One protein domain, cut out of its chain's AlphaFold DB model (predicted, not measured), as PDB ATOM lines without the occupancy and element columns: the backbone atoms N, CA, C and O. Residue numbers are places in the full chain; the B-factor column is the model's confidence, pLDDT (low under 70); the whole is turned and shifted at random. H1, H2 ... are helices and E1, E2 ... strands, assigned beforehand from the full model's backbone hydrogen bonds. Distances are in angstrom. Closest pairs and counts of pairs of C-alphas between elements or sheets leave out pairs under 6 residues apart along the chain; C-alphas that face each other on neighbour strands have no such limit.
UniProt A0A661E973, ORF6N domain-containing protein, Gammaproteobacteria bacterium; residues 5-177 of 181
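This is residues 5 to 177 of the 181 residues of the protein "ORF6N domain-containing protein" of Gammaproteobacteria bacterium (UniProt A0A661E973). A compact head, built on a small, strongly twisted sheet of four short strands with H5 over it and H2, H3 and H4 round it, continues into a long helical arm: H6 runs out from the head and H7 folds back beside it as a hairpin. After H7 a loop, of which residues 154 to 159 stick out, leads to a small separate strand hairpin, E5 and E6. The printed part has 173 residues with seven named helices and six named strands, in the order H1 E1 E2 H2 H3 E3 H4 E4 H5 H6 H7 E5 E6, and its class is mixed, helices and strands. The larger sheet has the order E1, E2, E4, E3 and the smaller one E5, E6, both antiparallel. The whole is compact, with a radius of gyration of the C-alphas of 17.9 A and spans of 53 by 37 by 35 A.

H1, residues 5 to 12, begins with C-alpha 5 at (629.875, 500.732, 457.912). Strands E1, residues 15 to 17, and E2, residues 20 to 24, follow as a hairpin. H2 holds residues 25 to 32 and H3 residues 36 to 45, 14.3 A long. E3 is residues 55 to 57, H4 is residues 60 to 70, 15.3 A long, and E4 is residues 83 to 86. H5, residues 87 to 96, is 14.8 A long. H6, residues 100 to 128, is the longest helix at 42.3 A, from C-alpha 100 at (644.869, 494.723, 465.656) to C-alpha 128 at (606.100, 492.769, 482.501). H7, residues 132 to 150, is 25.9 A long. E5, residues 164 to 168, and E6, residues 171 to 175, come last, with C-alpha 175 at (608.334, 500.223, 459.097).

In the four-stranded sheet, N 15 and O 22 of E1 and E2 are 3.0 A apart, within hydrogen-bond range. N 85 of E4 and O 23 of E2 are 2.8 A apart, and N 56 of E3 and O 84 of E4 are also 2.8 A apart, both within that range. E2, H2 H3 and E3 make a split strand-helix-strand unit, two strands running the same way with helices between them along the chain and E4 between them in the sheet; its crossover is right-handed. H5 is on the sheet at a height over the sheet of 9.9 A, over E4 and along the strands, at 17 degrees on the local plane. H2 only grazes the sheet with residues 25 to 28, and H4 only grazes it with residues 62 to 70. H3 is only just on the sheet, with 5 pairs of C-alphas within 10 A, and only grazes it. H2 and H3 touch about perpendicular, at 82 degrees, closest at the C-alphas of Ala 29 and Thr 36, 5.0 A apart. H6 is the hub, touching four helices. With residues 102 to 113 alone it touches H5, closest at the C-alphas of Ala 94 and Thr 106, 6.0 A apart, as a helical hairpin at a shallow tilt of 19 degrees. With residues 101 to 105 alone it touches H2, and with residues 108 to 112 alone H1, where the C-alphas of Leu 7 and Gln 108 are closest at 6.5 A. H6 and H7 form a helical hairpin, a shallow tilt of 23 degrees, opposite ways, closest at the C-alphas of Ile 126 and Lys 135, 5.3 A apart. In the hairpin of E5 and E6, N 173 and O 166 are 2.8 A apart, within hydrogen-bond range. Every O i to N i+4 pair is within that range in H1, H2, H3, H4, H6 and H7, and 5 of 6 are in H5.

The two C-alphas farthest apart, those of Asn 79 and Asn 133, are 54.8 A apart. The printed part has no cut. The links from H4 to E4 and from H7 to E5 are long, with 12 and 13 residues. The mean pLDDT of the printed part is 74.3; residues 5 to 8, 67 to 79, 143 and 145 to 177 are under 70.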
ATOM      1  N   ASN A   5     630.243 501.690 458.967       55.41
ATOM      2  CA  ASN A   5     629.875 500.732 457.912       55.41
ATOM      3  C   ASN A   5     630.147 499.272 458.313       55.41
ATOM      4  O   ASN A   5     629.433 498.362 457.892       55.41
ATOM      5  N   LYS A   6     631.158 499.041 459.156       58.25
ATOM      6  CA  LYS A   6     631.521 497.701 459.624       58.25
ATOM      7  C   LYS A   6     630.536 497.189 460.679       58.25
ATOM      8  O   LYS A   6     630.158 496.023 460.619       58.25
ATOM      9  N   LEU A   7     630.034 498.075 461.545       58.22
ATOM     10  CA  LEU A   7     628.985 497.762 462.527       58.22
ATOM     11  C   LEU A   7     627.705 497.246 461.856       58.22
ATOM     12  O   LEU A   7     627.254 496.152 462.180       58.22
ATOM     13  N   LYS A   8     627.210 497.952 460.828       59.38
ATOM     14  CA  LYS A   8     626.025 497.532 460.054       59.38
ATOM     15  C   LYS A   8     626.188 496.160 459.399       59.38
ATOM     16  O   LYS A   8     625.222 495.424 459.229       59.38
ATOM     17  N   THR A   9     627.414 495.816 459.005       70.94
ATOM     18  CA  THR A   9     627.688 494.524 458.365       70.94
ATOM     19  C   THR A   9     627.629 493.392 459.391       70.94
ATOM     20  O   THR A   9     627.067 492.344 459.104       70.94
ATOM     21  N   ILE A  10     628.151 493.616 460.603       76.19
ATOM     22  CA  ILE A  10     628.085 492.637 461.696       76.19
ATOM     23  C   ILE A  10     626.639 492.448 462.159       76.19
ATOM     24  O   ILE A  10     626.202 491.312 462.305       76.19
ATOM     25  N   GLU A  11     625.888 493.538 462.329       71.56
ATOM     26  CA  GLU A  11     624.474 493.507 462.728       71.56
ATOM     27  C   GLU A  11     623.622 492.674 461.759       71.56
ATOM     28  O   GLU A  11     622.882 491.794 462.193       71.56
ATOM     29  N   ASN A  12     623.775 492.891 460.450       74.50
ATOM     30  CA  ASN A  12     623.013 492.172 459.425       74.50
ATOM     31  C   ASN A  12     623.394 490.686 459.294       74.50
ATOM     32  O   ASN A  12     622.623 489.911 458.729       74.50
ATOM     33  N   SER A  13     624.563 490.287 459.798       79.25
ATOM     34  CA  SER A  13     625.014 488.890 459.817       79.25
ATOM     35  C   SER A  13     624.575 488.120 461.063       79.25
ATOM     36  O   SER A  13     624.820 486.914 461.148       79.25
ATOM     37  N   ILE A  14     623.948 488.783 462.042       82.81
ATOM     38  CA  ILE A  14     623.377 488.102 463.204       82.81
ATOM     39  C   ILE A  14     622.052 487.465 462.791       82.81
ATOM     40  O   ILE A  14     621.118 488.135 462.354       82.81
ATOM     41  N   ILE A  15     621.968 486.153 462.972       82.25
ATOM     42  CA  ILE A  15     620.782 485.348 462.685       82.25
ATOM     43  C   ILE A  15     620.374 484.554 463.922       82.25
ATOM     44  O   ILE A  15     621.171 484.327 464.831       82.25
ATOM     45  N   GLU A  16     619.119 484.124 463.955       82.25
ATOM     46  CA  GLU A  16     618.557 483.350 465.058       82.25
ATOM     47  C   GLU A  16     618.425 481.879 464.657       82.25
ATOM     48  O   GLU A  16     617.790 481.557 463.651       82.25
ATOM     49  N   ILE A  17     619.052 480.990 465.430       82.69
ATOM     50  CA  ILE A  17     619.025 479.537 465.232       82.69
ATOM     51  C   ILE A  17     618.843 478.876 466.592       82.69
ATOM     52  O   ILE A  17     619.670 479.073 467.483       82.69
ATOM     53  N   ARG A  18     617.779 478.073 466.749       83.44
ATOM     54  CA  ARG A  18     617.436 477.392 468.014       83.44
ATOM     55  C   ARG A  18     617.435 478.368 469.202       83.44
ATOM     56  O   ARG A  18     618.134 478.141 470.190       83.44
ATOM     57  N   ASP A  19     616.745 479.499 469.028       81.62
ATOM     58  CA  ASP A  19     616.623 480.604 469.996       81.62
ATOM     59  C   ASP A  19     617.961 481.240 470.421       81.62
ATOM     60  O   ASP A  19     618.073 481.902 471.455       81.62
ATOM     61  N   LYS A  20     619.019 481.038 469.626       83.88
ATOM     62  CA  LYS A  20     620.342 481.617 469.856       83.88
ATOM     63  C   LYS A  20     620.718 482.539 468.717       83.88
ATOM     64  O   LYS A  20     620.622 482.184 467.545       83.88
ATOM     65  N   GLN A  21     621.232 483.704 469.084       86.12
ATOM     66  CA  GLN A  21     621.856 484.614 468.140       86.12
ATOM     67  C   GLN A  21     623.239 484.104 467.770       86.12
ATOM     68  O   GLN A  21     624.083 483.856 468.642       86.12
ATOM     69  N   VAL A  22     623.458 483.933 466.473       89.25
ATOM     70  CA  VAL A  22     624.682 483.359 465.928       89.25
ATOM     71  C   VAL A  22     625.153 484.104 464.688       89.25
ATOM     72  O   VAL A  22     624.372 484.758 464.004       89.25
ATOM     73  N   ILE A  23     626.446 483.973 464.397       90.25
ATOM     74  CA  ILE A  23     627.084 484.472 463.176       90.25
ATOM     75  C   ILE A  23     627.754 483.299 462.456       90.25
ATOM     76  O   ILE A  23     628.441 482.486 463.079       90.25
ATOM     77  N   ILE A  24     627.563 483.201 461.141       91.31
ATOM     78  CA  ILE A  24     628.141 482.134 460.313       91.31
ATOM     79  C   ILE A  24     629.661 482.299 460.168       91.31
ATOM     80  O   ILE A  24     630.174 483.409 460.058       91.31
ATOM     81  N   ASP A  25     630.390 481.182 460.117       91.31
ATOM     82  CA  ASP A  25     631.853 481.126 460.008       91.31
ATOM     83  C   ASP A  25     632.462 481.995 458.890       91.31
ATOM     84  O   ASP A  25     633.539 482.570 459.069       91.31
ATOM     85  N   SER A  26     631.784 482.126 457.748       88.25
ATOM     86  CA  SER A  26     632.195 482.994 456.640       88.25
ATOM     87  C   SER A  26     632.142 484.474 456.991       88.25
ATOM     88  O   SER A  26     633.068 485.209 456.650       88.25
ATOM     89  N   ASP A  27     631.105 484.894 457.707       89.00
ATOM     90  CA  ASP A  27     630.906 486.290 458.085       89.00
ATOM     91  C   ASP A  27     631.882 486.663 459.196       89.00
ATOM     92  O   ASP A  27     632.589 487.664 459.090       89.00
ATOM     93  N   VAL A  28     632.041 485.778 460.190       91.00
ATOM     94  CA  VAL A  28     633.093 485.890 461.209       91.00
ATOM     95  C   VAL A  28     634.453 486.079 460.536       91.00
ATOM     96  O   VAL A  28     635.153 487.053 460.806       91.00
ATOM     97  N   ALA A  29     634.819 485.198 459.606       90.38
ATOM     98  CA  ALA A  29     636.092 485.286 458.901       90.38
ATOM     99  C   ALA A  29     636.269 486.629 458.167       90.38
ATOM    100  O   ALA A  29     637.315 487.269 458.304       90.38
ATOM    101  N   SER A  30     635.224 487.099 457.478       89.56
ATOM    102  CA  SER A  30     635.201 488.404 456.810       89.56
ATOM    103  C   SER A  30     635.468 489.559 457.787       89.56
ATOM    104  O   SER A  30     636.347 490.396 457.546       89.56
ATOM    105  N   PHE A  31     634.807 489.566 458.949       88.56
ATOM    106  CA  PHE A  31     634.970 490.615 459.961       88.56
ATOM    107  C   PHE A  31     636.377 490.655 460.545       88.56
ATOM    108  O   PHE A  31     636.963 491.732 460.713       88.56
ATOM    109  N   TYR A  32     636.940 489.485 460.833       89.31
ATOM    110  CA  TYR A  32     638.300 489.349 461.344       89.31
ATOM    111  C   TYR A  32     639.364 489.555 460.249       89.31
ATOM    112  O   TYR A  32     640.529 489.796 460.563       89.31
ATOM    113  N   GLY A  33     638.971 489.556 458.968       88.06
ATOM    114  CA  GLY A  33     639.879 489.704 457.832       88.06
ATOM    115  C   GLY A  33     640.760 488.482 457.596       88.06
ATOM    116  O   GLY A  33     641.902 488.641 457.179       88.06
ATOM    117  N   VAL A  34     640.246 487.294 457.905       90.56
ATOM    118  CA  VAL A  34     640.932 486.002 457.763       90.56
ATOM    119  C   VAL A  34     640.101 485.067 456.888       90.56
ATOM    120  O   VAL A  34     638.969 485.388 456.530       90.56
ATOM    121  N   GLN A  35     640.632 483.900 456.526       90.81
ATOM    122  CA  GLN A  35     639.850 482.918 455.776       90.81
ATOM    123  C   GLN A  35     638.988 482.071 456.720       90.81
ATOM    124  O   GLN A  35     639.373 481.779 457.852       90.81
ATOM    125  N   THR A  36     637.843 481.585 456.235       91.00
ATOM    126  CA  THR A  36     636.948 480.703 457.009       91.00
ATOM    127  C   THR A  36     637.658 479.447 457.513       91.00
ATOM    128  O   THR A  36     637.416 478.992 458.630       91.00
ATOM    129  N   ARG A  37     638.599 478.908 456.726       90.94
ATOM    130  CA  ARG A  37     639.428 477.770 457.144       90.94
ATOM    131  C   ARG A  37     640.259 478.080 458.393       90.94
ATOM    132  O   ARG A  37     640.440 477.189 459.214       90.94
ATOM    133  N   ASP A  38     640.732 479.317 458.553       92.06
ATOM    134  CA  ASP A  38     641.613 479.714 459.655       92.06
ATOM    135  C   ASP A  38     640.814 479.857 460.956       92.06
ATOM    136  O   ASP A  38     641.272 479.425 462.015       92.06
ATOM    137  N   ILE A  39     639.576 480.360 460.866       93.88
ATOM    138  CA  ILE A  39     638.607 480.339 461.972       93.88
ATOM    139  C   ILE A  39     638.339 478.896 462.404       93.88
ATOM    140  O   ILE A  39     638.518 478.544 463.570       93.88
ATOM    141  N   ASN A  40     637.980 478.028 461.457       92.94
ATOM    142  CA  ASN A  40     637.641 476.638 461.754       92.94
ATOM    143  C   ASN A  40     638.841 475.842 462.296       92.94
ATOM    144  O   ASN A  40     638.667 475.009 463.186       92.94
ATOM    145  N   LYS A  41     640.057 476.133 461.819       94.94
ATOM    146  CA  LYS A  41     641.307 475.577 462.352       94.94
ATOM    147  C   LYS A  41     641.589 476.073 463.771       94.94
ATOM    148  O   LYS A  41     641.975 475.276 464.618       94.94
ATOM    149  N   SER A  42     641.352 477.356 464.050       95.19
ATOM    150  CA  SER A  42     641.510 477.926 465.395       95.19
ATOM    151  C   SER A  42     640.601 477.233 466.410       95.19
ATOM    152  O   SER A  42     641.048 476.915 467.507       95.19
ATOM    153  N   VAL A  43     639.361 476.926 466.022       94.94
ATOM    154  CA  VAL A  43     638.435 476.129 466.840       94.94
ATOM    155  C   VAL A  43     638.951 474.710 467.049       94.94
ATOM    156  O   VAL A  43     639.022 474.246 468.180       94.94
ATOM    157  N   ALA A  44     639.324 474.022 465.966       94.38
ATOM    158  CA  ALA A  44     639.771 472.632 466.032       94.38
ATOM    159  C   ALA A  44     641.031 472.451 466.896       94.38
ATOM    160  O   ALA A  44     641.173 471.431 467.560       94.38
ATOM    161  N   ASN A  45     641.917 473.450 466.913       96.69
ATOM    162  CA  ASN A  45     643.149 473.431 467.700       96.69
ATOM    163  C   ASN A  45     642.955 473.791 469.183       96.69
ATOM    164  O   ASN A  45     643.888 473.606 469.956       96.69
ATOM    165  N   ASN A  46     641.802 474.341 469.578       96.19
ATOM    166  CA  ASN A  46     641.542 474.795 470.951       96.19
ATOM    167  C   ASN A  46     640.187 474.259 471.461       96.19
ATOM    168  O   ASN A  46     639.315 475.058 471.811       96.19
ATOM    169  N   PRO A  47     639.947 472.933 471.449       94.75
ATOM    170  CA  PRO A  47     638.638 472.365 471.783       94.75
ATOM    171  C   PRO A  47     638.200 472.669 473.225       94.75
ATOM    172  O   PRO A  47     637.013 472.852 473.480       94.75
ATOM    173  N   ASP A  48     639.153 472.796 474.149       96.06
ATOM    174  CA  ASP A  48     638.962 473.181 475.551       96.06
ATOM    175  C   ASP A  48     638.295 474.556 475.712       96.06
ATOM    176  O   ASP A  48     637.525 474.774 476.648       96.06
ATOM    177  N   LYS A  49     638.527 475.473 474.765       94.75
ATOM    178  CA  LYS A  49     637.924 476.812 474.765       94.75
ATOM    179  C   LYS A  49     636.505 476.848 474.210       94.75
ATOM    180  O   LYS A  49     635.826 477.854 474.383       94.75
ATOM    181  N   PHE A  50     636.042 475.801 473.530       96.38
ATOM    182  CA  PHE A  50     634.725 475.773 472.888       96.38
ATOM    183  C   PHE A  50     633.863 474.639 473.452       96.38
ATOM    184  O   PHE A  50     633.609 473.655 472.755       96.38
ATOM    185  N   PRO A  51     633.375 474.767 474.700       95.44
ATOM    186  CA  PRO A  51     632.469 473.780 475.265       95.44
ATOM    187  C   PRO A  51     631.124 473.771 474.524       95.44
ATOM    188  O   PRO A  51     630.813 474.637 473.695       95.44
ATOM    189  N   GLN A  52     630.295 472.775 474.838       93.81
ATOM    190  CA  GLN A  52     629.014 472.566 474.172       93.81
ATOM    191  C   GLN A  52     628.155 473.841 474.158       93.81
ATOM    192  O   GLN A  52     627.975 474.526 475.166       93.81
ATOM    193  N   GLY A  53     627.608 474.156 472.983       92.38
ATOM    194  CA  GLY A  53     626.722 475.299 472.784       92.38
ATOM    195  C   GLY A  53     627.417 476.621 472.459       92.38
ATOM    196  O   GLY A  53     626.701 477.592 472.233       92.38
ATOM    197  N   TYR A  54     628.752 476.676 472.394       95.56
ATOM    198  CA  TYR A  54     629.489 477.861 471.923       95.56
ATOM    199  C   TYR A  54     629.468 477.970 470.399       95.56
ATOM    200  O   TYR A  54     629.385 479.066 469.838       95.56
ATOM    201  N   ILE A  55     629.506 476.815 469.746       95.06
ATOM    202  CA  ILE A  55     629.398 476.657 468.306       95.06
ATOM    203  C   ILE A  55     628.234 475.711 468.047       95.06
ATOM    204  O   ILE A  55     628.094 474.692 468.725       95.06
ATOM    205  N   LEU A  56     627.396 476.071 467.085       92.12
ATOM    206  CA  LEU A  56     626.335 475.225 466.574       92.12
ATOM    207  C   LEU A  56     626.764 474.688 465.212       92.12
ATOM    208  O   LEU A  56     627.214 475.438 464.341       92.12
ATOM    209  N   GLU A  57     626.621 473.383 465.042       88.88
ATOM    210  CA  GLU A  57     626.683 472.756 463.731       88.88
ATOM    211  C   GLU A  57     625.272 472.762 463.158       88.88
ATOM    212  O   GLU A  57     624.341 472.239 463.778       88.88
ATOM    213  N   LEU A  58     625.118 473.425 462.014       86.44
ATOM    214  CA  LEU A  58     623.830 473.522 461.342       86.44
ATOM    215  C   LEU A  58     623.510 472.205 460.665       86.44
ATOM    216  O   LEU A  58     624.402 471.585 460.083       86.44
ATOM    217  N   ASP A  59     622.244 471.813 460.692       86.31
ATOM    218  CA  ASP A  59     621.766 470.755 459.817       86.31
ATOM    219  C   ASP A  59     621.514 471.281 458.387       86.31
ATOM    220  O   ASP A  59     621.607 472.479 458.092       86.31
ATOM    221  N   LYS A  60     621.246 470.362 457.454       83.69
ATOM    222  CA  LYS A  60     620.997 470.725 456.052       83.69
ATOM    223  C   LYS A  60     619.753 471.598 455.897       83.69
ATOM    224  O   LYS A  60     619.789 472.529 455.101       83.69
ATOM    225  N   ASN A  61     618.700 471.333 456.664       83.06
ATOM    226  CA  ASN A  61     617.437 472.056 456.573       83.06
ATOM    227  C   ASN A  61     617.598 473.487 457.100       83.06
ATOM    228  O   ASN A  61     617.211 474.436 456.423       83.06
ATOM    229  N   GLU A  62     618.228 473.655 458.265       84.19
ATOM    230  CA  GLU A  62     618.612 474.946 458.841       84.19
ATOM    231  C   GLU A  62     619.444 475.741 457.835       84.19
ATOM    232  O   GLU A  62     619.150 476.903 457.556       84.19
ATOM    233  N   TRP A  63     620.441 475.106 457.216       82.50
ATOM    234  CA  TRP A  63     621.265 475.759 456.204       82.50
ATOM    235  C   TRP A  63     620.492 476.136 454.931       82.50
ATOM    236  O   TRP A  63     620.703 477.216 454.374       82.50
ATOM    237  N   ASP A  64     619.589 475.279 454.463       76.81
ATOM    238  CA  ASP A  64     618.764 475.541 453.286       76.81
ATOM    239  C   ASP A  64     617.798 476.711 453.519       76.81
ATOM    240  O   ASP A  64     617.700 477.602 452.672       76.81
ATOM    241  N   ILE A  65     617.177 476.785 454.699       73.19
ATOM    242  CA  ILE A  65     616.320 477.908 455.100       73.19
ATOM    243  C   ILE A  65     617.121 479.216 455.124       73.19
ATOM    244  O   ILE A  65     616.659 480.236 454.607       73.19
ATOM    245  N   LEU A  66     618.337 479.198 455.678       72.44
ATOM    246  CA  LEU A  66     619.190 480.387 455.748       72.44
ATOM    247  C   LEU A  66     619.617 480.883 454.369       72.44
ATOM    248  O   LEU A  66     619.569 482.089 454.119       72.44
ATOM    249  N   LYS A  67     619.979 479.971 453.457       68.56
ATOM    250  CA  LYS A  67     620.284 480.330 452.064       68.56
ATOM    251  C   LYS A  67     619.100 481.023 451.401       68.56
ATOM    252  O   LYS A  67     619.291 482.065 450.786       68.56
ATOM    253  N   CYS A  68     617.893 480.483 451.565       59.28
ATOM    254  CA  CYS A  68     616.679 481.063 450.992       59.28
ATOM    255  C   CYS A  68     616.326 482.433 451.593       59.28
ATOM    256  O   CYS A  68     615.798 483.287 450.886       59.28
ATOM    257  N   LYS A  69     616.597 482.645 452.886       58.62
ATOM    258  CA  LYS A  69     616.167 483.844 453.617       58.62
ATOM    259  C   LYS A  69     617.162 485.006 453.553       58.62
ATOM    260  O   LYS A  69     616.731 486.155 453.541       58.62
ATOM    261  N   TYR A  70     618.464 484.723 453.523       57.72
ATOM    262  CA  TYR A  70     619.505 485.741 453.715       57.72
ATOM    263  C   TYR A  70     620.571 485.782 452.611       57.72
ATOM    264  O   TYR A  70     621.336 486.741 452.557       57.72
ATOM    265  N   SER A  71     620.635 484.789 451.714       49.03
ATOM    266  CA  SER A  71     621.677 484.730 450.683       49.03
ATOM    267  C   SER A  71     621.119 484.991 449.283       49.03
ATOM    268  O   SER A  71     620.477 484.140 448.676       49.03
ATOM    269  N   THR A  72     621.457 486.143 448.702       38.44
ATOM    270  CA  THR A  72     621.397 486.360 447.243       38.44
ATOM    271  C   THR A  72     622.546 485.665 446.506       38.44
ATOM    272  O   THR A  72     622.496 485.521 445.283       38.44
ATOM    273  N   SER A  73     623.572 485.180 447.218       39.53
ATOM    274  CA  SER A  73     624.642 484.393 446.609       39.53
ATOM    275  C   SER A  73     624.216 482.934 446.457       39.53
ATOM    276  O   SER A  73     624.158 482.167 447.421       39.53
ATOM    277  N   LYS A  74     623.973 482.549 445.198       39.59
ATOM    278  CA  LYS A  74     623.820 481.173 444.701       39.59
ATOM    279  C   LYS A  74     625.144 480.388 444.692       39.59
ATOM    280  O   LYS A  74     625.276 479.442 443.919       39.59
ATOM    281  N   GLN A  75     626.148 480.745 445.495       44.78
ATOM    282  CA  GLN A  75     627.350 479.912 445.633       44.78
ATOM    283  C   GLN A  75     627.055 478.711 446.536       44.78
ATOM    284  O   GLN A  75     627.460 478.616 447.693       44.78
ATOM    285  N   GLY A  76     626.304 477.775 445.950       47.56
ATOM    286  CA  GLY A  76     626.324 476.376 446.326       47.56
ATOM    287  C   GLY A  76     627.742 475.813 446.219       47.56
ATOM    288  O   GLY A  76     628.560 476.290 445.434       47.56
ATOM    289  N   GLY A  77     628.028 474.797 447.034       50.22
ATOM    290  CA  GLY A  77     629.263 474.019 446.915       50.22
ATOM    291  C   GLY A  77     630.119 473.895 448.173       50.22
ATOM    292  O   GLY A  77     631.227 473.375 448.081       50.22
ATOM    293  N   LYS A  78     629.667 474.309 449.366       54.06
ATOM    294  CA  LYS A  78     630.351 473.838 450.581       54.06
ATOM    295  C   LYS A  78     629.992 472.358 450.792       54.06
ATOM    296  O   LYS A  78     628.878 472.048 451.197       54.06
ATOM    297  N   ASN A  79     630.948 471.451 450.569       58.31
ATOM    298  CA  ASN A  79     630.828 470.024 450.926       58.31
ATOM    299  C   ASN A  79     630.603 469.804 452.440       58.31
ATOM    300  O   ASN A  79     630.255 468.703 452.859       58.31
ATOM    301  N   LYS A  80     630.819 470.838 453.267       70.81
ATOM    302  CA  LYS A  80     630.619 470.826 454.720       70.81
ATOM    303  C   LYS A  80     629.660 471.934 455.140       70.81
ATOM    304  O   LYS A  80     629.786 473.065 454.673       70.81
ATOM    305  N   LEU A  81     628.741 471.601 456.041       84.12
ATOM    306  CA  LEU A  81     627.835 472.569 456.652       84.12
ATOM    307  C   LEU A  81     628.657 473.612 457.425       84.12
ATOM    308  O   LEU A  81     629.660 473.253 458.053       84.12
ATOM    309  N   PRO A  82     628.307 474.904 457.323       88.19
ATOM    310  CA  PRO A  82     629.055 475.941 458.010       88.19
ATOM    311  C   PRO A  82     628.841 475.856 459.522       88.19
ATOM    312  O   PRO A  82     627.797 475.407 460.000       88.19
ATOM    313  N   LYS A  83     629.833 476.332 460.275       92.06
ATOM    314  CA  LYS A  83     629.708 476.501 461.725       92.06
ATOM    315  C   LYS A  83     629.034 477.833 462.036       92.06
ATOM    316  O   LYS A  83     629.334 478.844 461.399       92.06
ATOM    317  N   ALA A  84     628.157 477.838 463.030       92.56
ATOM    318  CA  ALA A  84     627.511 479.038 463.537       92.56
ATOM    319  C   ALA A  84     628.040 479.354 464.941       92.56
ATOM    320  O   ALA A  84     627.999 478.520 465.845       92.56
ATOM    321  N   PHE A  85     628.570 480.557 465.123       95.12
ATOM    322  CA  PHE A  85     629.182 480.997 466.369       95.12
ATOM    323  C   PHE A  85     628.177 481.783 467.193       95.12
ATOM    324  O   PHE A  85     627.693 482.821 466.751       95.12
ATOM    325  N   THR A  86     627.901 481.311 468.406       94.75
ATOM    326  CA  THR A  86     627.168 482.105 469.400       94.75
ATOM    327  C   THR A  86     628.023 483.269 469.890       94.75
ATOM    328  O   THR A  86     629.244 483.250 469.735       94.75
ATOM    329  N   GLU A  87     627.412 484.235 470.573       93.50
ATOM    330  CA  GLU A  87     628.131 485.303 471.282       93.50
ATOM    331  C   GLU A  87     629.305 484.764 472.124       93.50
ATOM    332  O   GLU A  87     630.443 485.211 471.983       93.50
ATOM    333  N   LYS A  88     629.060 483.726 472.933       95.31
ATOM    334  CA  LYS A  88     630.095 483.092 473.764       95.31
ATOM    335  C   LYS A  88     631.209 482.465 472.914       95.31
ATOM    336  O   LYS A  88     632.385 482.586 473.247       95.31
ATOM    337  N   GLY A  89     630.858 481.842 471.788       95.75
ATOM    338  CA  GLY A  89     631.825 481.325 470.815       95.75
ATOM    339  C   GLY A  89     632.689 482.424 470.192       95.75
ATOM    340  O   GLY A  89     633.904 482.264 470.073       95.75
ATOM    341  N   LEU A  90     632.093 483.567 469.850       95.06
ATOM    342  CA  LEU A  90     632.814 484.731 469.329       95.06
ATOM    343  C   LEU A  90     633.782 485.309 470.366       95.06
ATOM    344  O   LEU A  90     634.899 485.691 470.014       95.06
ATOM    345  N   TYR A  91     633.401 485.312 471.644       94.69
ATOM    346  CA  TYR A  91     634.285 485.739 472.729       94.69
ATOM    347  C   TYR A  91     635.495 484.817 472.866       94.69
ATOM    348  O   TYR A  91     636.618 485.291 473.026       94.69
ATOM    349  N   MET A  92     635.305 483.504 472.733       96.19
ATOM    350  CA  MET A  92     636.419 482.556 472.776       96.19
ATOM    351  C   MET A  92     637.352 482.715 471.579       96.19
ATOM    352  O   MET A  92     638.571 482.722 471.763       96.19
ATOM    353  N   LEU A  93     636.808 482.957 470.380       94.44
ATOM    354  CA  LEU A  93     637.613 483.304 469.205       94.44
ATOM    355  C   LEU A  93     638.465 484.557 469.432       94.44
ATOM    356  O   LEU A  93     639.638 484.564 469.056       94.44
ATOM    357  N   ALA A  94     637.935 485.581 470.097       91.56
ATOM    358  CA  ALA A  94     638.692 486.787 470.428       91.56
ATOM    359  C   ALA A  94     639.883 486.531 471.371       91.56
ATOM    360  O   ALA A  94     640.892 487.239 471.344       91.56
ATOM    361  N   THR A  95     639.820 485.477 472.191       94.06
ATOM    362  CA  THR A  95     640.974 485.079 473.012       94.06
ATOM    363  C   THR A  95     642.097 484.444 472.192       94.06
ATOM    364  O   THR A  95     643.220 484.361 472.688       94.06
ATOM    365  N   ILE A  96     641.815 484.007 470.962       94.25
ATOM    366  CA  ILE A  96     642.751 483.301 470.078       94.25
ATOM    367  C   ILE A  96     643.278 484.245 468.991       94.25
ATOM    368  O   ILE A  96     644.475 484.269 468.718       94.25
ATOM    369  N   LEU A  97     642.406 485.056 468.388       92.56
ATOM    370  CA  LEU A  97     642.767 485.991 467.326       92.56
ATOM    371  C   LEU A  97     643.335 487.287 467.923       92.56
ATOM    372  O   LEU A  97     642.616 488.051 468.555       92.56
ATOM    373  N   LYS A  98     644.634 487.541 467.716       89.94
ATOM    374  CA  LYS A  98     645.370 488.640 468.379       89.94
ATOM    375  C   LYS A  98     645.746 489.826 467.490       89.94
ATOM    376  O   LYS A  98     646.419 490.740 467.953       89.94
ATOM    377  N   SER A  99     645.352 489.840 466.217       92.38
ATOM    378  CA  SER A  99     645.689 490.968 465.341       92.38
ATOM    379  C   SER A  99     644.972 492.256 465.777       92.38
ATOM    380  O   SER A  99     643.914 492.217 466.413       92.38
ATOM    381  N   LYS A 100     645.514 493.422 465.399       90.75
ATOM    382  CA  LYS A 100     644.869 494.723 465.656       90.75
ATOM    383  C   LYS A 100     643.445 494.762 465.087       90.75
ATOM    384  O   LYS A 100     642.501 495.090 465.798       90.75
ATOM    385  N   LYS A 101     643.288 494.304 463.838       89.12
ATOM    386  CA  LYS A 101     641.984 494.171 463.171       89.12
ATOM    387  C   LYS A 101     641.045 493.231 463.933       89.12
ATOM    388  O   LYS A 101     639.863 493.536 464.046       89.12
ATOM    389  N   ALA A 102     641.555 492.116 464.462       89.62
ATOM    390  CA  ALA A 102     640.755 491.189 465.255       89.62
ATOM    391  C   ALA A 102     640.247 491.831 466.542       89.62
ATOM    392  O   ALA A 102     639.063 491.735 466.835       89.62
ATOM    393  N   THR A 103     641.114 492.550 467.251       91.12
ATOM    394  CA  THR A 103     640.764 493.247 468.494       91.12
ATOM    395  C   THR A 103     639.667 494.289 468.256       91.12
ATOM    396  O   THR A 103     638.662 494.306 468.960       91.12
ATOM    397  N   GLU A 104     639.809 495.111 467.213       90.44
ATOM    398  CA  GLU A 104     638.793 496.101 466.828       90.44
ATOM    399  C   GLU A 104     637.458 495.442 466.454       90.44
ATOM    400  O   GLU A 104     636.397 495.908 466.867       90.44
ATOM    401  N   THR A 105     637.496 494.338 465.701       88.69
ATOM    402  CA  THR A 105     636.301 493.553 465.358       88.69
ATOM    403  C   THR A 105     635.639 492.954 466.597       88.69
ATOM    404  O   THR A 105     634.420 493.006 466.719       88.69
ATOM    405  N   THR A 106     636.414 492.406 467.533       90.94
ATOM    406  CA  THR A 106     635.886 491.861 468.786       90.94
ATOM    407  C   THR A 106     635.144 492.927 469.580       90.94
ATOM    408  O   THR A 106     634.031 492.666 470.023       90.94
ATOM    409  N   ILE A 107     635.727 494.120 469.732       90.44
ATOM    410  CA  ILE A 107     635.074 495.230 470.438       90.44
ATOM    411  C   ILE A 107     633.734 495.550 469.768       90.44
ATOM    412  O   ILE A 107     632.717 495.631 470.443       90.44
ATOM    413  N   GLN A 108     633.704 495.641 468.436       86.31
ATOM    414  CA  GLN A 108     632.468 495.893 467.687       86.31
ATOM    415  C   GLN A 108     631.404 494.813 467.917       86.31
ATOM    416  O   GLN A 108     630.241 495.138 468.143       86.31
ATOM    417  N   ILE A 109     631.799 493.539 467.893       87.94
ATOM    418  CA  ILE A 109     630.902 492.415 468.184       87.94
ATOM    419  C   ILE A 109     630.338 492.545 469.605       87.94
ATOM    420  O   ILE A 109     629.126 492.443 469.780       87.94
ATOM    421  N   ILE A 110     631.181 492.805 470.610       89.06
ATOM    422  CA  ILE A 110     630.746 492.969 472.008       89.06
ATOM    423  C   ILE A 110     629.721 494.100 472.132       89.06
ATOM    424  O   ILE A 110     628.660 493.891 472.714       89.06
ATOM    425  N   GLU A 111     630.001 495.265 471.546       86.69
ATOM    426  CA  GLU A 111     629.099 496.423 471.573       86.69
ATOM    427  C   GLU A 111     627.729 496.106 470.962       86.69
ATOM    428  O   GLU A 111     626.693 496.469 471.520       86.69
ATOM    429  N   ILE A 112     627.703 495.393 469.833       83.62
ATOM    430  CA  ILE A 112     626.454 495.004 469.169       83.62
ATOM    431  C   ILE A 112     625.660 494.034 470.045       83.62
ATOM    432  O   ILE A 112     624.489 494.283 470.328       83.62
ATOM    433  N   PHE A 113     626.281 492.958 470.532       84.75
ATOM    434  CA  PHE A 113     625.582 491.986 471.376       84.75
ATOM    435  C   PHE A 113     625.122 492.586 472.717       84.75
ATOM    436  O   PHE A 113     624.046 492.233 473.201       84.75
ATOM    437  N   SER A 114     625.869 493.538 473.287       86.81
ATOM    438  CA  SER A 114     625.451 494.271 474.490       86.81
ATOM    439  C   SER A 114     624.182 495.086 474.237       86.81
ATOM    440  O   SER A 114     623.200 494.953 474.964       86.81
ATOM    441  N   LYS A 115     624.155 495.865 473.151       82.31
ATOM    442  CA  LYS A 115     622.979 496.653 472.747       82.31
ATOM    443  C   LYS A 115     621.752 495.786 472.475       82.31
ATOM    444  O   LYS A 115     620.631 496.146 472.824       82.31
ATOM    445  N   ILE A 116     621.961 494.623 471.869       78.94
ATOM    446  CA  ILE A 116     620.893 493.660 471.622       78.94
ATOM    447  C   ILE A 116     620.314 493.130 472.942       78.94
ATOM    448  O   ILE A 116     619.094 493.066 473.086       78.94
ATOM    449  N   LYS A 117     621.155 492.809 473.931       84.19
ATOM    450  CA  LYS A 117     620.694 492.410 475.272       84.19
ATOM    451  C   LYS A 117     619.946 493.525 475.992       84.19
ATOM    452  O   LYS A 117     618.950 493.257 476.659       84.19
ATOM    453  N   GLU A 118     620.392 494.771 475.856       83.31
ATOM    454  CA  GLU A 118     619.663 495.924 476.391       83.31
ATOM    455  C   GLU A 118     618.259 496.021 475.791       83.31
ATOM    456  O   GLU A 118     617.295 496.166 476.540       83.31
ATOM    457  N   LEU A 119     618.122 495.846 474.471       78.00
ATOM    458  CA  LEU A 119     616.813 495.803 473.815       78.00
ATOM    459  C   LEU A 119     615.938 494.656 474.324       78.00
ATOM    460  O   LEU A 119     614.749 494.867 474.554       78.00
ATOM    461  N   GLN A 120     616.500 493.458 474.510       76.31
ATOM    462  CA  GLN A 120     615.761 492.324 475.076       76.31
ATOM    463  C   GLN A 120     615.248 492.639 476.479       76.31
ATOM    464  O   GLN A 120     614.098 492.357 476.804       76.31
ATOM    465  N   ASN A 121     616.095 493.243 477.310       82.38
ATOM    466  CA  ASN A 121     615.737 493.611 478.671       82.38
ATOM    467  C   ASN A 121     614.668 494.706 478.692       82.38
ATOM    468  O   ASN A 121     613.689 494.571 479.422       82.38
ATOM    469  N   ASP A 122     614.820 495.751 477.873       78.44
ATOM    470  CA  ASP A 122     613.826 496.816 477.723       78.44
ATOM    471  C   ASP A 122     612.476 496.224 477.265       78.44
ATOM    472  O   ASP A 122     611.433 496.542 477.833       78.44
ATOM    473  N   PHE A 123     612.484 495.296 476.302       76.62
ATOM    474  CA  PHE A 123     611.276 494.618 475.825       76.62
ATOM    475  C   PHE A 123     610.608 493.758 476.903       76.62
ATOM    476  O   PHE A 123     609.406 493.887 477.143       76.62
ATOM    477  N   ASN A 124     611.378 492.926 477.607       77.19
ATOM    478  CA  ASN A 124     610.860 492.105 478.701       77.19
ATOM    479  C   ASN A 124     610.247 492.973 479.811       77.19
ATOM    480  O   ASN A 124     609.216 492.616 480.378       77.19
ATOM    481  N   GLN A 125     610.831 494.141 480.088       80.38
ATOM    482  CA  GLN A 125     610.273 495.097 481.045       80.38
ATOM    483  C   GLN A 125     608.972 495.740 480.547       80.38
ATOM    484  O   GLN A 125     608.063 495.936 481.348       80.38
ATOM    485  N   ILE A 126     608.841 496.030 479.246       79.00
ATOM    486  CA  ILE A 126     607.575 496.506 478.654       79.00
ATOM    487  C   ILE A 126     606.478 495.450 478.810       79.00
ATOM    488  O   ILE A 126     605.355 495.794 479.182       79.00
ATOM    489  N   LEU A 127     606.798 494.179 478.540       75.00
ATOM    490  CA  LEU A 127     605.850 493.072 478.678       75.00
ATOM    491  C   LEU A 127     605.424 492.850 480.134       75.00
ATOM    492  O   LEU A 127     604.251 492.594 480.392       75.00
ATOM    493  N   ALA A 128     606.362 492.961 481.077       80.38
ATOM    494  CA  ALA A 128     606.100 492.769 482.501       80.38
ATOM    495  C   ALA A 128     605.422 493.978 483.172       80.38
ATOM    496  O   ALA A 128     604.810 493.833 484.232       80.38
ATOM    497  N   ALA A 129     605.532 495.176 482.595       80.44
ATOM    498  CA  ALA A 129     604.927 496.372 483.159       80.44
ATOM    499  C   ALA A 129     603.394 496.279 483.123       80.44
ATOM    500  O   ALA A 129     602.792 496.030 482.082       80.44
ATOM    501  N   THR A 130     602.749 496.528 484.260       71.69
ATOM    502  CA  THR A 130     601.282 496.619 484.364       71.69
ATOM    503  C   THR A 130     600.802 498.070 484.239       71.69
ATOM    504  O   THR A 130     599.735 498.316 483.688       71.69
ATOM    505  N   ASP A 131     601.629 499.033 484.664       82.44
ATOM    506  CA  ASP A 131     601.349 500.473 484.610       82.44
ATOM    507  C   ASP A 131     601.604 501.069 483.213       82.44
ATOM    508  O   ASP A 131     602.725 501.001 482.693       82.44
ATOM    509  N   GLU A 132     600.612 501.755 482.637       75.12
ATOM    510  CA  GLU A 132     600.737 502.420 481.327       75.12
ATOM    511  C   GLU A 132     601.847 503.484 481.292       75.12
ATOM    512  O   GLU A 132     602.590 503.581 480.316       75.12
ATOM    513  N   ASN A 133     602.047 504.228 482.385       76.06
ATOM    514  CA  ASN A 133     603.119 505.225 482.476       76.06
ATOM    515  C   ASN A 133     604.516 504.592 482.379       76.06
ATOM    516  O   ASN A 133     605.390 505.119 481.688       76.06
ATOM    517  N   LYS A 134     604.728 503.431 483.017       74.38
ATOM    518  CA  LYS A 134     605.997 502.695 482.906       74.38
ATOM    519  C   LYS A 134     606.176 502.131 481.499       74.38
ATOM    520  O   LYS A 134     607.266 502.263 480.946       74.38
ATOM    521  N   LYS A 135     605.114 501.587 480.888       72.50
ATOM    522  CA  LYS A 135     605.148 501.137 479.485       72.50
ATOM    523  C   LYS A 135     605.553 502.259 478.533       72.50
ATOM    524  O   LYS A 135     606.393 502.028 477.671       72.50
ATOM    525  N   ASN A 136     605.028 503.471 478.713       73.00
ATOM    526  CA  ASN A 136     605.348 504.613 477.855       73.00
ATOM    527  C   ASN A 136     606.811 505.065 477.995       73.00
ATOM    528  O   ASN A 136     607.478 505.321 476.992       73.00
ATOM    529  N   ILE A 137     607.342 505.111 479.222       75.88
ATOM    530  CA  ILE A 137     608.746 505.482 479.469       75.88
ATOM    531  C   ILE A 137     609.700 504.436 478.872       75.88
ATOM    532  O   ILE A 137     610.622 504.788 478.131       75.88
ATOM    533  N   ILE A 138     609.466 503.151 479.157       70.75
ATOM    534  CA  ILE A 138     610.330 502.061 478.683       70.75
ATOM    535  C   ILE A 138     610.174 501.882 477.167       70.75
ATOM    536  O   ILE A 138     611.169 501.735 476.467       70.75
ATOM    537  N   GLY A 139     608.958 502.001 476.630       70.75
ATOM    538  CA  GLY A 139     608.680 501.987 475.193       70.75
ATOM    539  C   GLY A 139     609.382 503.120 474.441       70.75
ATOM    540  O   GLY A 139     609.969 502.892 473.383       70.75
ATOM    541  N   GLY A 140     609.414 504.327 475.014       72.88
ATOM    542  CA  GLY A 140     610.160 505.456 474.460       72.88
ATOM    543  C   GLY A 140     611.675 505.221 474.437       72.88
ATOM    544  O   GLY A 140     612.337 505.551 473.450       72.88
ATOM    545  N   LYS A 141     612.230 504.613 475.495       74.00
ATOM    546  CA  LYS A 141     613.642 504.196 475.552       74.00
ATOM    547  C   LYS A 141     613.944 503.095 474.529       74.00
ATOM    548  O   LYS A 141     614.880 503.244 473.746       74.00
ATOM    549  N   PHE A 142     613.113 502.054 474.476       72.62
ATOM    550  CA  PHE A 142     613.212 500.953 473.520       72.62
ATOM    551  C   PHE A 142     613.206 501.465 472.077       72.62
ATOM    552  O   PHE A 142     614.088 501.120 471.297       72.62
ATOM    553  N   GLY A 143     612.274 502.360 471.730       67.62
ATOM    554  CA  GLY A 143     612.198 502.964 470.400       67.62
ATOM    555  C   GLY A 143     613.462 503.742 470.018       67.62
ATOM    556  O   GLY A 143     613.945 503.611 468.893       67.62
ATOM    557  N   LYS A 144     614.043 504.511 470.950       70.69
ATOM    558  CA  LYS A 144     615.317 505.228 470.737       70.69
ATOM    559  C   LYS A 144     616.499 504.273 470.572       70.69
ATOM    560  O   LYS A 144     617.308 504.465 469.667       70.69
ATOM    561  N   ASN A 145     616.581 503.236 471.404       67.00
ATOM    562  CA  ASN A 145     617.620 502.213 471.310       67.00
ATOM    563  C   ASN A 145     617.533 501.469 469.971       67.00
ATOM    564  O   ASN A 145     618.536 501.327 469.275       67.00
ATOM    565  N   LEU A 146     616.319 501.114 469.547       66.31
ATOM    566  CA  LEU A 146     616.046 500.486 468.260       66.31
ATOM    567  C   LEU A 146     616.457 501.392 467.086       66.31
ATOM    568  O   LEU A 146     617.124 500.939 466.160       66.31
ATOM    569  N   LEU A 147     616.116 502.683 467.129       65.06
ATOM    570  CA  LEU A 147     616.538 503.661 466.117       65.06
ATOM    571  C   LEU A 147     618.066 503.778 466.035       65.06
ATOM    572  O   LEU A 147     618.624 503.791 464.939       65.06
ATOM    573  N   ASN A 148     618.742 503.828 467.181       65.06
ATOM    574  CA  ASN A 148     620.196 503.953 467.248       65.06
ATOM    575  C   ASN A 148     620.930 502.719 466.716       65.06
ATOM    576  O   ASN A 148     622.003 502.869 466.135       65.06
ATOM    577  N   ILE A 149     620.370 501.529 466.927       63.31
ATOM    578  CA  ILE A 149     620.945 500.268 466.455       63.31
ATOM    579  C   ILE A 149     620.651 500.079 464.961       63.31
ATOM    580  O   ILE A 149     621.559 499.786 464.199       63.31
ATOM    581  N   PHE A 150     619.414 500.316 464.507       57.22
ATOM    582  CA  PHE A 150     618.981 499.883 463.170       57.22
ATOM    583  C   PHE A 150     618.850 500.991 462.118       57.22
ATOM    584  O   PHE A 150     618.858 500.700 460.923       57.22
ATOM    585  N   LEU A 151     618.686 502.256 462.514       58.88
ATOM    586  CA  LEU A 151     618.257 503.327 461.596       58.88
ATOM    587  C   LEU A 151     619.240 504.496 461.483       58.88
ATOM    588  O   LEU A 151     619.019 505.412 460.690       58.88
ATOM    589  N   ASN A 152     620.349 504.466 462.214       49.62
ATOM    590  CA  ASN A 152     621.178 505.649 462.405       49.62
ATOM    591  C   ASN A 152     622.261 505.857 461.329       49.62
ATOM    592  O   ASN A 152     623.414 506.040 461.682       49.62
ATOM    593  N   ASP A 153     621.916 505.771 460.032       43.84
ATOM    594  CA  ASP A 153     622.534 506.573 458.943       43.84
ATOM    595  C   ASP A 153     622.009 506.105 457.565       43.84
ATOM    596  O   ASP A 153     622.685 505.364 456.847       43.84
ATOM    597  N   GLY A 154     620.775 506.486 457.211       41.09
ATOM    598  CA  GLY A 154     620.155 506.158 455.915       41.09
ATOM    599  C   GLY A 154     618.974 507.041 455.489       41.09
ATOM    600  O   GLY A 154     618.267 506.683 454.557       41.09
ATOM    601  N   LEU A 155     618.752 508.189 456.141       36.75
ATOM    602  CA  LEU A 155     617.793 509.211 455.689       36.75
ATOM    603  C   LEU A 155     618.499 510.511 455.296       36.75
ATOM    604  O   LEU A 155     617.999 511.605 455.537       36.75
ATOM    605  N   GLN A 156     619.655 510.394 454.650       35.56
ATOM    606  CA  GLN A 156     620.073 511.418 453.703       35.56
ATOM    607  C   GLN A 156     620.141 510.775 452.321       35.56
ATOM    608  O   GLN A 156     621.050 510.014 452.005       35.56
ATOM    609  N   ASN A 157     619.115 511.096 451.534       34.56
ATOM    610  CA  ASN A 157     619.044 510.970 450.083       34.56
ATOM    611  C   ASN A 157     618.984 509.544 449.521       34.56
ATOM    612  O   ASN A 157     619.982 509.001 449.056       34.56
ATOM    613  N   LYS A 158     617.769 508.992 449.448       29.48
ATOM    614  CA  LYS A 158     617.280 508.291 448.251       29.48
ATOM    615  C   LYS A 158     615.755 508.221 448.269       29.48
ATOM    616  O   LYS A 158     615.142 507.838 449.260       29.48
ATOM    617  N   GLU A 159     615.165 508.670 447.170       28.62
ATOM    618  CA  GLU A 159     613.738 508.624 446.873       28.62
ATOM    619  C   GLU A 159     613.312 507.170 446.655       28.62
ATOM    620  O   GLU A 159     613.359 506.659 445.540       28.62
ATOM    621  N   SER A 160     612.941 506.464 447.720       29.20
ATOM    622  CA  SER A 160     612.174 505.224 447.598       29.20
ATOM    623  C   SER A 160     611.545 504.815 448.928       29.20
ATOM    624  O   SER A 160     612.199 504.766 449.973       29.20
ATOM    625  N   GLU A 161     610.256 504.478 448.883       29.84
ATOM    626  CA  GLU A 161     609.561 503.791 449.970       29.84
ATOM    627  C   GLU A 161     610.199 502.410 450.165       29.84
ATOM    628  O   GLU A 161     609.898 501.454 449.454       29.84
ATOM    629  N   THR A 162     611.129 502.296 451.110       29.86
ATOM    630  CA  THR A 162     611.772 501.014 451.406       29.86
ATOM    631  C   THR A 162     611.088 500.381 452.610       29.86
ATOM    632  O   THR A 162     611.193 500.880 453.731       29.86
ATOM    633  N   LYS A 163     610.390 499.262 452.387       30.47
ATOM    634  CA  LYS A 163     609.920 498.388 453.468       30.47
ATOM    635  C   LYS A 163     611.119 497.619 454.011       30.47
ATOM    636  O   LYS A 163     611.551 496.634 453.419       30.47
ATOM    637  N   ILE A 164     611.674 498.082 455.124       34.28
ATOM    638  CA  ILE A 164     612.719 497.348 455.837       34.28
ATOM    639  C   ILE A 164     612.007 496.386 456.791       34.28
ATOM    640  O   ILE A 164     611.327 496.833 457.715       34.28
ATOM    641  N   LYS A 165     612.130 495.077 456.538       31.19
ATOM    642  CA  LYS A 165     611.634 494.027 457.433       31.19
ATOM    643  C   LYS A 165     612.768 493.585 458.341       31.19
ATOM    644  O   LYS A 165     613.721 492.959 457.886       31.19
ATOM    645  N   PHE A 166     612.657 493.923 459.616       41.53
ATOM    646  CA  PHE A 166     613.608 493.493 460.629       41.53
ATOM    647  C   PHE A 166     612.999 492.343 461.430       41.53
ATOM    648  O   PHE A 166     611.919 492.506 461.996       41.53
ATOM    649  N   SER A 167     613.657 491.180 461.441       40.59
ATOM    650  CA  SER A 167     613.209 490.017 462.211       40.59
ATOM    651  C   SER A 167     614.191 489.707 463.330       40.59
ATOM    652  O   SER A 167     615.324 489.322 463.053       40.59
ATOM    653  N   MET A 168     613.748 489.844 464.575       45.12
ATOM    654  CA  MET A 168     614.533 489.531 465.770       45.12
ATOM    655  C   MET A 168     613.581 489.065 466.871       45.12
ATOM    656  O   MET A 168     612.540 489.691 467.059       45.12
ATOM    657  N   PHE A 169     613.905 487.978 467.578       47.75
ATOM    658  CA  PHE A 169     613.091 487.462 468.696       47.75
ATOM    659  C   PHE A 169     611.681 487.016 468.289       47.75
ATOM    660  O   PHE A 169     610.713 487.241 469.012       47.75
ATOM    661  N   GLY A 170     611.520 486.481 467.076       41.38
ATOM    662  CA  GLY A 170     610.193 486.181 466.523       41.38
ATOM    663  C   GLY A 170     609.329 487.416 466.208       41.38
ATOM    664  O   GLY A 170     608.223 487.266 465.691       41.38
ATOM    665  N   MET A 171     609.818 488.641 466.438       40.72
ATOM    666  CA  MET A 171     609.146 489.873 466.030       40.72
ATOM    667  C   MET A 171     609.534 490.221 464.596       40.72
ATOM    668  O   MET A 171     610.708 490.166 464.241       40.72
ATOM    669  N   SER A 172     608.560 490.615 463.774       35.50
ATOM    670  CA  SER A 172     608.808 491.302 462.504       35.50
ATOM    671  C   SER A 172     608.423 492.766 462.661       35.50
ATOM    672  O   SER A 172     607.253 493.075 462.865       35.50
ATOM    673  N   LEU A 173     609.394 493.668 462.565       39.94
ATOM    674  CA  LEU A 173     609.134 495.099 462.475       39.94
ATOM    675  C   LEU A 173     609.099 495.480 460.999       39.94
ATOM    676  O   LEU A 173     610.112 495.407 460.303       39.94
ATOM    677  N   GLU A 174     607.917 495.866 460.526       34.50
ATOM    678  CA  GLU A 174     607.716 496.446 459.201       34.50
ATOM    679  C   GLU A 174     607.482 497.947 459.377       34.50
ATOM    680  O   GLU A 174     606.400 498.386 459.768       34.50
ATOM    681  N   LYS A 175     608.511 498.766 459.123       38.12
ATOM    682  CA  LYS A 175     608.334 500.223 459.097       38.12
ATOM    683  C   LYS A 175     607.933 500.643 457.690       38.12
ATOM    684  O   LYS A 175     608.720 500.533 456.753       38.12
ATOM    685  N   THR A 176     606.713 501.156 457.555       32.09
ATOM    686  CA  THR A 176     606.277 501.846 456.338       32.09
ATOM    687  C   THR A 176     606.608 503.323 456.505       32.09
ATOM    688  O   THR A 176     606.006 504.005 457.330       32.09
ATOM    689  N   ILE A 177     607.601 503.819 455.769       43.03
ATOM    690  CA  ILE A 177     607.903 505.251 455.735       43.03
ATOM    691  C   ILE A 177     606.928 505.883 454.742       43.03
ATOM    692  O   ILE A 177     607.099 505.723 453.539       43.03
TER     693      ILE A 177